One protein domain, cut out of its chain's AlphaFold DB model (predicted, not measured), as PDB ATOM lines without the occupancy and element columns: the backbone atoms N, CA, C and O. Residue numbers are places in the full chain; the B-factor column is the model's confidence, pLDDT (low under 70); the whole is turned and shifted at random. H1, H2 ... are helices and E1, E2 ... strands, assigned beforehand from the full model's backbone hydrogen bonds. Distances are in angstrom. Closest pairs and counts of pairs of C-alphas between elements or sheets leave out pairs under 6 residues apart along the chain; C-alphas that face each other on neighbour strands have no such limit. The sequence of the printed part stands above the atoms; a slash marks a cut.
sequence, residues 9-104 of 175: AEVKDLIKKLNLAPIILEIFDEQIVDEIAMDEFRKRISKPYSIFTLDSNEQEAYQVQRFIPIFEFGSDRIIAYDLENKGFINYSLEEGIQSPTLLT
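What this domain is: This is residues 9 to 104 of the 175 residues of an uncharacterized protein of Sphingobacterium sp. CZ-2 (UniProt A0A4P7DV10). A small, strongly twisted sheet of three strands has helices gathered on its E1 side: H1 packs across that side, and H2 and H4 graze the sheet. H3 and H5 lie off the sheet toward opposite ends of the longest axis, and residues 93 to 104, with no named element, fold back past E3. The printed part has 96 residues, with five named helices and three named strands, which follow along the chain in the order H1 H2 H3 H4 H5 E1 E2 E3. The sheet, E1 - E2 - E3, is antiparallel throughout, and the class is mixed, helices and strands. The whole is compact, with a radius of gyration of the C-alphas of 13.1 A and spans of 37 by 26 by 24 A.

Where its parts are: Find C-alpha 9 at (43.011, -17.559, -9.067); from there H1, residues 9 to 17, runs 12.3 A to C-alpha 17. Next come H2, residues 22 to 28, 10.2 A long, and H3, residues 35 to 41, 10.0 A long. Two short helices follow, H4 at residues 49 to 52 and H5 at residues 58 to 61. Look for E1 at residues 67 to 73, 15.9 A long, beginning at (40.189, -2.463, -10.854). E2, residues 77 to 82, spans 15.5 A, and E3, residues 87 to 92, spans 17.1 A and ends at (50.500, 4.453, -6.946).

How they stand to each other: Start at the sheet, a meander, each strand the antiparallel neighbour of the one before. In the hairpin of E1 and E2, at 153 degrees, N 70 and O 79 are within hydrogen-bond range at 2.8 A. In the hairpin of E2 and E3, at 151 degrees, N 80 and O 89 are 2.9 A apart. Residues 45 to 46 also pair, antiparallel, with residues 72 to 73 of E1. H1 is on the sheet at a height of 9.5 A, over E1 and only just over E2, where 3 of its C-alphas fall. It runs across the strands, at 90 degrees to E1 on the local plane; the closest C-alphas of H1 and E1, Val 11 and Ile 70, are 6.4 A apart. H1 and H2, a helical hairpin, only just touch, with 3 pairs of C-alphas within 8 A, the closest Lys 12 and Leu 25 at 7.1 A; their shallow tilt is 23 degrees, opposite ways. H2 only grazes the sheet with residues 24 to 28, and H4 only grazes it with residues 49 to 52. H3 is not on the sheet; it is close to H2 but not clearly touching, with C-alphas 27 and 41 at 7.4 A. H5 is not on the sheet and is apart from H1. Every O i to N i+4 pair is within range in H1, H2 and H3; H4 and H5 are too short for one.

The domain as a whole: The farthest C-alphas, Glu 35 and Asn 57, are 39.0 A apart. The printed part has no cut and no long link. Its mean pLDDT is 93.6, and no printed residue is under 70.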
ATOM      1  N   ALA A   9      43.737 -16.758  -8.088       95.19
ATOM      2  CA  ALA A   9      43.011 -17.559  -9.067       95.19
ATOM      3  C   ALA A   9      42.124 -16.686  -9.970       95.19
ATOM      4  O   ALA A   9      42.107 -16.883 -11.185       95.19
ATOM      5  N   GLU A  10      41.441 -15.692  -9.396       94.88
ATOM      6  CA  GLU A  10      40.615 -14.746 -10.150       94.88
ATOM      7  C   GLU A  10      41.457 -13.873 -11.085       94.88
ATOM      8  O   GLU A  10      41.077 -13.683 -12.243       94.88
ATOM      9  N   VAL A  11      42.624 -13.408 -10.626       96.88
ATOM     10  CA  VAL A  11      43.554 -12.628 -11.460       96.88
ATOM     11  C   VAL A  11      44.104 -13.478 -12.609       96.88
ATOM     12  O   VAL A  11      44.077 -13.048 -13.761       96.88
ATOM     13  N   LYS A  12      44.509 -14.726 -12.348       97.19
ATOM     14  CA  LYS A  12      44.958 -15.659 -13.398       97.19
ATOM     15  C   LYS A  12      43.874 -15.939 -14.433       97.19
ATOM     16  O   LYS A  12      44.158 -15.995 -15.630       97.19
ATOM     17  N   ASP A  13      42.634 -16.129 -13.991       97.44
ATOM     18  CA  ASP A  13      41.506 -16.329 -14.898       97.44
ATOM     19  C   ASP A  13      41.216 -15.075 -15.723       97.44
ATOM     20  O   ASP A  13      40.860 -15.189 -16.898       97.44
ATOM     21  N   LEU A  14      41.401 -13.883 -15.149       97.38
ATOM     22  CA  LEU A  14      41.321 -12.634 -15.895       97.38
ATOM     23  C   LEU A  14      42.424 -12.538 -16.955       97.38
ATOM     24  O   LEU A  14      42.089 -12.323 -18.117       97.38
ATOM     25  N   ILE A  15      43.696 -12.764 -16.603       97.50
ATOM     26  CA  ILE A  15      44.831 -12.738 -17.548       97.50
ATOM     27  C   ILE A  15      44.542 -13.638 -18.761       97.50
ATOM     28  O   ILE A  15      44.697 -13.221 -19.910       97.50
ATOM     29  N   LYS A  16      44.026 -14.851 -18.515       97.44
ATOM     30  CA  LYS A  16      43.619 -15.786 -19.576       97.44
ATOM     31  C   LYS A  16      42.456 -15.258 -20.417       97.44
ATOM     32  O   LYS A  16      42.495 -15.374 -21.638       97.44
ATOM     33  N   LYS A  17      41.421 -14.683 -19.793       97.44
ATOM     34  CA  LYS A  17      40.258 -14.107 -20.503       97.44
ATOM     35  C   LYS A  17      40.640 -12.922 -21.384       97.44
ATOM     36  O   LYS A  17      40.040 -12.751 -22.441       97.44
ATOM     37  N   LEU A  18      41.614 -12.125 -20.952       96.88
ATOM     38  CA  LEU A  18      42.158 -11.001 -21.717       96.88
ATOM     39  C   LEU A  18      43.045 -11.454 -22.883       96.88
ATOM     40  O   LEU A  18      43.399 -10.629 -23.719       96.88
ATOM     41  N   ASN A  19      43.362 -12.753 -22.968       96.00
ATOM     42  CA  ASN A  19      44.216 -13.328 -24.001       96.00
ATOM     43  C   ASN A  19      45.576 -12.608 -24.088       96.00
ATOM     44  O   ASN A  19      46.072 -12.326 -25.179       96.00
ATOM     45  N   LEU A  20      46.148 -12.283 -22.923       96.25
ATOM     46  CA  LEU A  20      47.495 -11.729 -22.829       96.25
ATOM     47  C   LEU A  20      48.538 -12.789 -23.196       96.25
ATOM     48  O   LEU A  20      48.259 -13.992 -23.167       96.25
ATOM     49  N   ALA A  21      49.742 -12.338 -23.556       96.69
ATOM     50  CA  ALA A  21      50.817 -13.234 -23.953       96.69
ATOM     51  C   ALA A  21      51.150 -14.253 -22.839       96.69
ATOM     52  O   ALA A  21      51.054 -13.915 -21.657       96.69
ATOM     53  N   PRO A  22      51.561 -15.492 -23.176       95.12
ATOM     54  CA  PRO A  22      51.820 -16.538 -22.182       95.12
ATOM     55  C   PRO A  22      52.803 -16.127 -21.081       95.12
ATOM     56  O   PRO A  22      52.588 -16.475 -19.920       95.12
ATOM     57  N   ILE A  23      53.805 -15.312 -21.427       95.44
ATOM     58  CA  ILE A  23      54.799 -14.804 -20.478       95.44
ATOM     59  C   ILE A  23      54.170 -14.012 -19.323       95.44
ATOM     60  O   ILE A  23      54.725 -13.987 -18.236       95.44
ATOM     61  N   ILE A  24      52.980 -13.427 -19.493       95.88
ATOM     62  CA  ILE A  24      52.286 -12.704 -18.418       95.88
ATOM     63  C   ILE A  24      51.923 -13.635 -17.264       95.88
ATOM     64  O   ILE A  24      52.038 -13.252 -16.102       95.88
ATOM     65  N   LEU A  25      51.531 -14.877 -17.560       96.12
ATOM     66  CA  LEU A  25      51.307 -15.873 -16.514       96.12
ATOM     67  C   LEU A  25      52.624 -16.342 -15.893       96.12
ATOM     68  O   LEU A  25      52.649 -16.582 -14.695       96.12
ATOM     69  N   GLU A  26      53.706 -16.436 -16.670       95.75
ATOM     70  CA  GLU A  26      55.030 -16.790 -16.141       95.75
ATOM     71  C   GLU A  26      55.575 -15.714 -15.193       95.75
ATOM     72  O   GLU A  26      56.078 -16.052 -14.124       95.75
ATOM     73  N   ILE A  27      55.427 -14.432 -15.549       94.50
ATOM     74  CA  ILE A  27      55.769 -13.292 -14.688       94.50
ATOM     75  C   ILE A  27      54.918 -13.346 -13.422       94.50
ATOM     76  O   ILE A  27      55.457 -13.291 -12.320       94.50
ATOM     77  N   PHE A  28      53.598 -13.523 -13.565       95.38
ATOM     78  CA  PHE A  28      52.696 -13.605 -12.417       95.38
ATOM     79  C   PHE A  28      53.050 -14.774 -11.496       95.38
ATOM     80  O   PHE A  28      52.993 -14.629 -10.283       95.38
ATOM     81  N   ASP A  29      53.428 -15.928 -12.045       94.44
ATOM     82  CA  ASP A  29      53.807 -17.112 -11.270       94.44
ATOM     83  C   ASP A  29      55.266 -17.123 -10.807       94.44
ATOM     84  O   ASP A  29      55.666 -18.067 -10.124       94.44
ATOM     85  N   GLU A  30      56.038 -16.078 -11.124       92.94
ATOM     86  CA  GLU A  30      57.467 -15.954 -10.811       92.94
ATOM     87  C   GLU A  30      58.296 -17.128 -11.373       92.94
ATOM     88  O   GLU A  30      59.263 -17.598 -10.771       92.94
ATOM     89  N   GLN A  31      57.896 -17.622 -12.547       94.62
ATOM     90  CA  GLN A  31      58.465 -18.783 -13.239       94.62
ATOM     91  C   GLN A  31      58.870 -18.438 -14.678       94.62
ATOM     92  O   GLN A  31      58.676 -19.241 -15.589       94.62
ATOM     93  N   ILE A  32      59.423 -17.239 -14.877       94.38
ATOM     94  CA  ILE A  32      59.888 -16.754 -16.182       94.38
ATOM     95  C   ILE A  32      60.976 -17.689 -16.716       94.38
ATOM     96  O   ILE A  32      61.982 -17.923 -16.042       94.38
ATOM     97  N   VAL A  33      60.757 -18.240 -17.912       94.06
ATOM     98  CA  VAL A  33      61.694 -19.184 -18.544       94.06
ATOM     99  C   VAL A  33      62.740 -18.474 -19.401       94.06
ATOM    100  O   VAL A  33      63.881 -18.924 -19.469       94.06
ATOM    101  N   ASP A  34      62.351 -17.393 -20.077       96.75
ATOM    102  CA  ASP A  34      63.250 -16.618 -20.932       96.75
ATOM    103  C   ASP A  34      64.278 -15.850 -20.088       96.75
ATOM    104  O   ASP A  34      63.904 -15.110 -19.181       96.75
ATOM    105  N   GLU A  35      65.569 -16.043 -20.365       94.94
ATOM    106  CA  GLU A  35      66.653 -15.487 -19.540       94.94
ATOM    107  C   GLU A  35      66.696 -13.954 -19.580       94.94
ATOM    108  O   GLU A  35      66.879 -13.329 -18.538       94.94
ATOM    109  N   ILE A  36      66.448 -13.352 -20.750       94.06
ATOM    110  CA  ILE A  36      66.450 -11.892 -20.929       94.06
ATOM    111  C   ILE A  36      65.281 -11.285 -20.149       94.06
ATOM    112  O   ILE A  36      65.459 -10.369 -19.348       94.06
ATOM    113  N   ALA A  37      64.076 -11.835 -20.324       93.31
ATOM    114  CA  ALA A  37      62.906 -11.360 -19.592       93.31
ATOM    115  C   ALA A  37      63.016 -11.617 -18.079       93.31
ATOM    116  O   ALA A  37      62.529 -10.819 -17.276       93.31
ATOM    117  N   MET A  38      63.647 -12.720 -17.668       93.56
ATOM    118  CA  MET A  38      63.883 -13.022 -16.258       93.56
ATOM    119  C   MET A  38      64.782 -11.963 -15.618       93.56
ATOM    120  O   MET A  38      64.468 -11.503 -14.518       93.56
ATOM    121  N   ASP A  39      65.878 -11.586 -16.275       91.19
ATOM    122  CA  ASP A  39      66.825 -10.610 -15.736       91.19
ATOM    123  C   ASP A  39      66.180  -9.228 -15.557       91.19
ATOM    124  O   ASP A  39      66.350  -8.616 -14.496       91.19
ATOM    125  N   GLU A  40      65.348  -8.794 -16.511       89.81
ATOM    126  CA  GLU A  40      64.658  -7.503 -16.419       89.81
ATOM    127  C   GLU A  40      63.480  -7.504 -15.440       89.81
ATOM    128  O   GLU A  40      63.335  -6.582 -14.633       89.81
ATOM    129  N   PHE A  41      62.635  -8.538 -15.448       89.94
ATOM    130  CA  PHE A  41      61.389  -8.497 -14.678       89.94
ATOM    131  C   PHE A  41      61.523  -8.957 -13.237       89.94
ATOM    132  O   PHE A  41      60.815  -8.435 -12.379       89.94
ATOM    133  N   ARG A  42      62.438  -9.875 -12.914       83.69
ATOM    134  CA  ARG A  42      62.480 -10.521 -11.587       83.69
ATOM    135  C   ARG A  42      62.645  -9.553 -10.410       83.69
ATOM    136  O   ARG A  42      62.288  -9.897  -9.287       83.69
ATOM    137  N   LYS A  43      63.233  -8.379 -10.640       77.94
ATOM    138  CA  LYS A  43      63.428  -7.345  -9.610       77.94
ATOM    139  C   LYS A  43      62.460  -6.172  -9.730       77.94
ATOM    140  O   LYS A  43      62.411  -5.361  -8.811       77.94
ATOM    141  N   ARG A  44      61.752  -6.062 -10.854       84.81
ATOM    142  CA  ARG A  44      60.919  -4.903 -11.187       84.81
ATOM    143  C   ARG A  44      59.438  -5.207 -11.085       84.81
ATOM    144  O   ARG A  44      58.693  -4.327 -10.687       84.81
ATOM    145  N   ILE A  45      59.033  -6.427 -11.424       91.62
ATOM    146  CA  ILE A  45      57.637  -6.838 -11.509       91.62
ATOM    147  C   ILE A  45      57.401  -7.982 -10.541       91.62
ATOM    148  O   ILE A  45      58.135  -8.969 -10.519       91.62
ATOM    149  N   SER A  46      56.333  -7.867  -9.769       91.69
ATOM    150  CA  SER A  46      55.856  -8.933  -8.902       91.69
ATOM    151  C   SER A  46      54.339  -9.043  -8.971       91.69
ATOM    152  O   SER A  46      53.647  -8.219  -9.584       91.69
ATOM    153  N   LYS A  47      53.798 -10.087  -8.339       94.19
ATOM    154  CA  LYS A  47      52.375 -10.101  -8.001       94.19
ATOM    155  C   LYS A  47      52.050  -8.864  -7.157       94.19
ATOM    156  O   LYS A  47      52.916  -8.411  -6.417       94.19
ATOM    157  N   PRO A  48      50.800  -8.381  -7.173       94.44
ATOM    158  CA  PRO A  48      50.364  -7.280  -6.324       94.44
ATOM    159  C   PRO A  48      50.216  -7.728  -4.864       94.44
ATOM    160  O   PRO A  48      49.119  -7.740  -4.299       94.44
ATOM    161  N   TYR A  49      51.325  -8.144  -4.247       93.62
ATOM    162  CA  TYR A  49      51.396  -8.621  -2.871       93.62
ATOM    163  C   TYR A  49      50.907  -7.552  -1.900       93.62
ATOM    164  O   TYR A  49      50.194  -7.877  -0.945       93.62
ATOM    165  N   SER A  50      51.203  -6.282  -2.186       93.62
ATOM    166  CA  SER A  50      50.743  -5.147  -1.388       93.62
ATOM    167  C   SER A  50      49.219  -4.996  -1.390       93.62
ATOM    168  O   SER A  50      48.669  -4.435  -0.451       93.62
ATOM    169  N   ILE A  51      48.514  -5.559  -2.382       94.31
ATOM    170  CA  ILE A  51      47.045  -5.638  -2.395       94.31
ATOM    171  C   ILE A  51      46.546  -6.972  -1.827       94.31
ATOM    172  O   ILE A  51      45.588  -6.998  -1.054       94.31
ATOM    173  N   PHE A  52      47.174  -8.099  -2.174       93.50
ATOM    174  CA  PHE A  52      46.735  -9.425  -1.717       93.50
ATOM    175  C   PHE A  52      46.884  -9.648  -0.210       93.50
ATOM    176  O   PHE A  52      46.172 -10.478   0.352       93.50
ATOM    177  N   THR A  53      47.785  -8.928   0.451       92.94
ATOM    178  CA  THR A  53      47.981  -9.027   1.907       92.94
ATOM    179  C   THR A  53      46.946  -8.250   2.723       92.94
ATOM    180  O   THR A  53      46.803  -8.522   3.915       92.94
ATOM    181  N   LEU A  54      46.202  -7.342   2.086       92.62
ATOM    182  CA  LEU A  54      45.157  -6.529   2.708       92.62
ATOM    183  C   LEU A  54      43.882  -7.332   2.962       92.62
ATOM    184  O   LEU A  54      43.520  -8.215   2.176       92.62
ATOM    185  N   ASP A  55      43.159  -6.979   4.022       92.31
ATOM    186  CA  ASP A  55      41.835  -7.536   4.279       92.31
ATOM    187  C   ASP A  55      40.764  -6.990   3.313       92.31
ATOM    188  O   ASP A  55      40.989  -6.077   2.517       92.31
ATOM    189  N   SER A  56      39.562  -7.570   3.346       90.00
ATOM    190  CA  SER A  56      38.490  -7.203   2.410       90.00
ATOM    191  C   SER A  56      37.998  -5.755   2.535       90.00
ATOM    192  O   SER A  56      37.474  -5.225   1.557       90.00
ATOM    193  N   ASN A  57      38.133  -5.124   3.707       89.50
ATOM    194  CA  ASN A  57      37.768  -3.718   3.898       89.50
ATOM    195  C   ASN A  57      38.889  -2.806   3.385       89.50
ATOM    196  O   ASN A  57      38.621  -1.789   2.755       89.50
ATOM    197  N   GLU A  58      40.145  -3.176   3.624       91.69
ATOM    198  CA  GLU A  58      41.313  -2.443   3.128       91.69
ATOM    199  C   GLU A  58      41.391  -2.482   1.595       91.69
ATOM    200  O   GLU A  58      41.639  -1.461   0.955       91.69
ATOM    201  N   GLN A  59      41.081  -3.627   0.980       92.38
ATOM    202  CA  GLN A  59      40.998  -3.748  -0.478       92.38
ATOM    203  C   GLN A  59      39.873  -2.903  -1.101       92.38
ATOM    204  O   GLN A  59      39.948  -2.551  -2.281       92.38
ATOM    205  N   GLU A  60      38.834  -2.546  -0.340       89.88
ATOM    206  CA  GLU A  60      37.755  -1.680  -0.833       89.88
ATOM    207  C   GLU A  60      38.276  -0.278  -1.186       89.88
ATOM    208  O   GLU A  60      37.820   0.308  -2.169       89.88
ATOM    209  N   ALA A  61      39.293   0.220  -0.468       90.19
ATOM    210  CA  ALA A  61      39.930   1.508  -0.757       90.19
ATOM    211  C   ALA A  61      40.567   1.553  -2.158       90.19
ATOM    212  O   ALA A  61      40.562   2.597  -2.812       90.19
ATOM    213  N   TYR A  62      41.035   0.404  -2.651       92.94
ATOM    214  CA  TYR A  62      41.600   0.239  -3.993       92.94
ATOM    215  C   TYR A  62      40.570  -0.220  -5.026       92.94
ATOM    216  O   TYR A  62      40.918  -0.483  -6.173       92.94
ATOM    217  N   GLN A  63      39.291  -0.313  -4.640       93.62
ATOM    218  CA  GLN A  63      38.190  -0.638  -5.544       93.62
ATOM    219  C   GLN A  63      38.449  -1.929  -6.351       93.62
ATOM    220  O   GLN A  63      38.094  -2.018  -7.530       93.62
ATOM    221  N   VAL A  64      39.025  -2.959  -5.711       93.56
ATOM    222  CA  VAL A  64      39.479  -4.210  -6.367       93.56
ATOM    223  C   VAL A  64      38.368  -5.038  -7.021       93.56
ATOM    224  O   VAL A  64      38.638  -6.044  -7.660       93.56
ATOM    225  N   GLN A  65      37.104  -4.651  -6.851       92.38
ATOM    226  CA  GLN A  65      35.965  -5.250  -7.555       92.38
ATOM    227  C   GLN A  65      35.789  -4.686  -8.972       92.38
ATOM    228  O   GLN A  65      35.129  -5.303  -9.807       92.38
ATOM    229  N   ARG A  66      36.358  -3.506  -9.240       94.38
ATOM    230  CA  ARG A  66      36.396  -2.873 -10.560       94.38
ATOM    231  C   ARG A  66      37.795  -2.938 -11.155       94.38
ATOM    232  O   ARG A  66      37.929  -3.373 -12.295       94.38
ATOM    233  N   PHE A  67      38.804  -2.516 -10.398       96.50
ATOM    234  CA  PHE A  67      40.189  -2.463 -10.854       96.50
ATOM    235  C   PHE A  67      40.929  -3.694 -10.349       96.50
ATOM    236  O   PHE A  67      41.384  -3.738  -9.210       96.50
ATOM    237  N   ILE A  68      41.005  -4.723 -11.188       97.00
ATOM    238  CA  ILE A  68      41.650  -5.980 -10.812       97.00
ATOM    239  C   ILE A  68      43.166  -5.797 -10.894       97.00
ATOM    240  O   ILE A  68      43.658  -5.632 -12.012       97.00
ATOM    241  N   PRO A  69      43.915  -5.835  -9.778       96.50
ATOM    242  CA  PRO A  69      45.364  -5.693  -9.817       96.50
ATOM    243  C   PRO A  69      45.988  -6.919 -10.493       96.50
ATOM    244  O   PRO A  69      45.634  -8.061 -10.194       96.50
ATOM    245  N   ILE A  70      46.905  -6.677 -11.423       96.75
ATOM    246  CA  ILE A  70      47.602  -7.715 -12.189       96.75
ATOM    247  C   ILE A  70      49.055  -7.800 -11.742       96.75
ATOM    248  O   ILE A  70      49.521  -8.894 -11.431       96.75
ATOM    249  N   PHE A  71      49.741  -6.661 -11.669       96.25
ATOM    250  CA  PHE A  71      51.150  -6.582 -11.299       96.25
ATOM    251  C   PHE A  71      51.424  -5.407 -10.376       96.25
ATOM    252  O   PHE A  71      50.711  -4.403 -10.400       96.25
ATOM    253  N   GLU A  72      52.500  -5.542  -9.617       94.56
ATOM    254  CA  GLU A  72      53.129  -4.476  -8.854       94.56
ATOM    255  C   GLU A  72      54.530  -4.234  -9.408       94.56
ATOM    256  O   GLU A  72      55.318  -5.171  -9.565       94.56
ATOM    257  N   PHE A  73      54.791  -2.977  -9.746       90.19
ATOM    258  CA  PHE A  73      56.055  -2.484 -10.259       90.19
ATOM    259  C   PHE A  73      56.799  -1.737  -9.167       90.19
ATOM    260  O   PHE A  73      56.247  -0.839  -8.525       90.19
ATOM    261  N   GLY A  74      58.059  -2.107  -8.966       82.88
ATOM    262  CA  GLY A  74      58.842  -1.598  -7.850       82.88
ATOM    263  C   GLY A  74      58.184  -1.970  -6.521       82.88
ATOM    264  O   GLY A  74      58.051  -3.152  -6.209       82.88
ATOM    265  N   SER A  75      57.806  -0.961  -5.736       80.75
ATOM    266  CA  SER A  75      57.232  -1.143  -4.393       80.75
ATOM    267  C   SER A  75      55.885  -0.457  -4.167       80.75
ATOM    268  O   SER A  75      55.361  -0.522  -3.058       80.75
ATOM    269  N   ASP A  76      55.361   0.267  -5.155       88.31
ATOM    270  CA  ASP A  76      54.183   1.112  -4.952       88.31
ATOM    271  C   ASP A  76      53.287   1.281  -6.184       88.31
ATOM    272  O   ASP A  76      52.125   1.649  -6.018       88.31
ATOM    273  N   ARG A  77      53.751   0.998  -7.408       93.44
ATOM    274  CA  ARG A  77      52.923   1.171  -8.611       93.44
ATOM    275  C   ARG A  77      52.178  -0.115  -8.950       93.44
ATOM    276  O   ARG A  77      52.781  -1.161  -9.160       93.44
ATOM    277  N   ILE A  78      50.860  -0.036  -9.084       96.12
ATOM    278  CA  ILE A  78      49.999  -1.161  -9.448       96.12
ATOM    279  C   ILE A  78      49.494  -0.988 -10.877       96.12
ATOM    280  O   ILE A  78      48.918   0.047 -11.213       96.12
ATOM    281  N   ILE A  79      49.640  -2.037 -11.690       96.50
ATOM    282  CA  ILE A  79      48.885  -2.184 -12.938       96.50
ATOM    283  C   ILE A  79      47.610  -2.944 -12.623       96.50
ATOM    284  O   ILE A  79      47.657  -4.085 -12.154       96.50
ATOM    285  N   ALA A  80      46.470  -2.343 -12.935       97.44
ATOM    286  CA  ALA A  80      45.172  -2.977 -12.788       97.44
ATOM    287  C   ALA A  80      44.366  -2.917 -14.083       97.44
ATOM    288  O   ALA A  80      44.550  -2.041 -14.923       97.44
ATOM    289  N   TYR A  81      43.440  -3.855 -14.236       98.12
ATOM    290  CA  TYR A  81      42.486  -3.862 -15.335       98.12
ATOM    291  C   TYR A  81      41.124  -3.349 -14.867       98.12
ATOM    292  O   TYR A  81      40.535  -3.899 -13.935       98.12
ATOM    293  N   ASP A  82      40.607  -2.319 -15.536       97.88
ATOM    294  CA  ASP A  82      39.273  -1.770 -15.311       97.88
ATOM    295  C   ASP A  82      38.216  -2.663 -15.978       97.88
ATOM    296  O   ASP A  82      38.018  -2.662 -17.200       97.88
ATOM    297  N   LEU A  83      37.492  -3.430 -15.157       96.44
ATOM    298  CA  LEU A  83      36.414  -4.302 -15.619       96.44
ATOM    299  C   LEU A  83      35.244  -3.542 -16.243       96.44
ATOM    300  O   LEU A  83      34.503  -4.153 -17.018       96.44
ATOM    301  N   GLU A  84      35.045  -2.267 -15.924       95.81
ATOM    302  CA  GLU A  84      33.945  -1.466 -16.456       95.81
ATOM    303  C   GLU A  84      34.301  -0.929 -17.845       95.81
ATOM    304  O   GLU A  84      33.600  -1.232 -18.815       95.81
ATOM    305  N   ASN A  85      35.434  -0.230 -17.956       96.44
ATOM    306  CA  ASN A  85      35.825   0.460 -19.191       96.44
ATOM    307  C   ASN A  85      36.704  -0.366 -20.140       96.44
ATOM    308  O   ASN A  85      36.940   0.057 -21.265       96.44
ATOM    309  N   LYS A  86      37.117  -1.575 -19.738       96.31
ATOM    310  CA  LYS A  86      37.851  -2.537 -20.578       96.31
ATOM    311  C   LYS A  86      39.222  -2.042 -21.042       96.31
ATOM    312  O   LYS A  86      39.571  -2.152 -22.214       96.31
ATOM    313  N   GLY A  87      40.010  -1.559 -20.094       97.06
ATOM    314  CA  GLY A  87      41.389  -1.145 -20.317       97.06
ATOM    315  C   GLY A  87      42.229  -1.296 -19.062       97.06
ATOM    316  O   GLY A  87      41.730  -1.697 -18.012       97.06
ATOM    317  N   PHE A  88      43.509  -0.989 -19.183       97.94
ATOM    318  CA  PHE A  88      44.464  -1.028 -18.089       97.94
ATOM    319  C   PHE A  88      44.656   0.368 -17.516       97.94
ATOM    320  O   PHE A  88      44.499   1.367 -18.215       97.94
ATOM    321  N   ILE A  89      44.977   0.420 -16.234       96.94
ATOM    322  CA  ILE A  89      45.322   1.637 -15.516       96.94
ATOM    323  C   ILE A  89      46.585   1.381 -14.703       96.94
ATOM    324  O   ILE A  89      46.810   0.252 -14.254       96.94
ATOM    325  N   ASN A  90      47.341   2.446 -14.464       93.94
ATOM    326  CA  ASN A  90      48.426   2.471 -13.493       93.94
ATOM    327  C   ASN A  90      48.039   3.416 -12.356       93.94
ATOM    328  O   ASN A  90      47.442   4.465 -12.599       93.94
ATOM    329  N   TYR A  91      48.354   3.043 -11.120       94.06
ATOM    330  CA  TYR A  91      48.194   3.921  -9.961       94.06
ATOM    331  C   TYR A  91      49.271   3.638  -8.913       94.06
ATOM    332  O   TYR A  91      49.733   2.503  -8.804       94.06
ATOM    333  N   SER A  92      49.658   4.650  -8.133       93.00
ATOM    334  CA  SER A  92      50.500   4.453  -6.946       93.00
ATOM    335  C   SER A  92      49.630   4.103  -5.738       93.00
ATOM    336  O   SER A  92      48.544   4.660  -5.557       93.00
ATOM    337  N   LEU A  93      50.102   3.193  -4.885       91.94
ATOM    338  CA  LEU A  93      49.469   2.874  -3.605       91.94
ATOM    339  C   LEU A  93      49.343   4.108  -2.699       91.94
ATOM    340  O   LEU A  93      48.397   4.184  -1.917       91.94
ATOM    341  N   GLU A  94      50.258   5.077  -2.811       89.31
ATOM    342  CA  GLU A  94      50.241   6.296  -1.994       89.31
ATOM    343  C   GLU A  94      49.136   7.270  -2.423       89.31
ATOM    344  O   GLU A  94      48.463   7.873  -1.583       89.31
ATOM    345  N   GLU A  95      48.927   7.407  -3.731       88.94
ATOM    346  CA  GLU A  95      47.957   8.349  -4.306       88.94
ATOM    347  C   GLU A  95      46.560   7.731  -4.482       88.94
ATOM    348  O   GLU A  95      45.543   8.440  -4.518       88.94
ATOM    349  N   GLY A  96      46.505   6.399  -4.558       89.88
ATOM    350  CA  GLY A  96      45.310   5.633  -4.872       89.88
ATOM    351  C   GLY A  96      44.839   5.854  -6.310       89.88
ATOM    352  O   GLY A  96      45.579   6.291  -7.187       89.88
ATOM    353  N   ILE A  97      43.571   5.540  -6.571       92.31
ATOM    354  CA  ILE A  97      42.992   5.630  -7.918       92.31
ATOM    355  C   ILE A  97      42.249   6.959  -8.065       92.31
ATOM    356  O   ILE A  97      41.129   7.109  -7.570       92.31
ATOM    357  N   GLN A  98      42.850   7.915  -8.779       86.81
ATOM    358  CA  GLN A  98      42.246   9.219  -9.070       86.81
ATOM    359  C   GLN A  98      42.226   9.482 -10.575       86.81
ATOM    360  O   GLN A  98      43.273   9.630 -11.188       86.81
ATOM    361  N   SER A  99      41.027   9.562 -11.164       87.06
ATOM    362  CA  SER A  99      40.817   9.852 -12.598       87.06
ATOM    363  C   SER A  99      41.807   9.128 -13.531       87.06
ATOM    364  O   SER A  99      42.506   9.795 -14.294       87.06
ATOM    365  N   PRO A 100      41.908   7.787 -13.455       91.00
ATOM    366  CA  PRO A 100      42.975   7.067 -14.130       91.00
ATOM    367  C   PRO A 100      42.846   7.182 -15.651       91.00
ATOM    368  O   PRO A 100      41.749   7.052 -16.204       91.00
ATOM    369  N   THR A 101      43.977   7.372 -16.327       93.88
ATOM    370  CA  THR A 101      44.059   7.257 -17.785       93.88
ATOM    371  C   THR A 101      43.884   5.795 -18.175       93.88
ATOM    372  O   THR A 101      44.580   4.919 -17.661       93.88
ATOM    373  N   LEU A 102      42.946   5.528 -19.081       97.06
ATOM    374  CA  LEU A 102      42.694   4.186 -19.583       97.06
ATOM    375  C   LEU A 102      43.638   3.879 -20.747       97.06
ATOM    376  O   LEU A 102      43.714   4.633 -21.718       97.06
ATOM    377  N   LEU A 103      44.352   2.766 -20.645       97.62
ATOM    378  CA  LEU A 103      45.450   2.408 -21.530       97.62
ATOM    379  C   LEU A 103      45.294   0.983 -22.069       97.62
ATOM    380  O   LEU A 103      44.620   0.125 -21.492       97.62
ATOM    381  N   THR A 104      45.951   0.702 -23.188       97.62
ATOM    382  CA  THR A 104      46.210  -0.673 -23.623       97.62
ATOM    383  C   THR A 104      47.254  -1.324 -22.712       97.62
ATOM    384  O   THR A 104      47.937  -0.649 -21.942       97.62
TER     385      THR A 104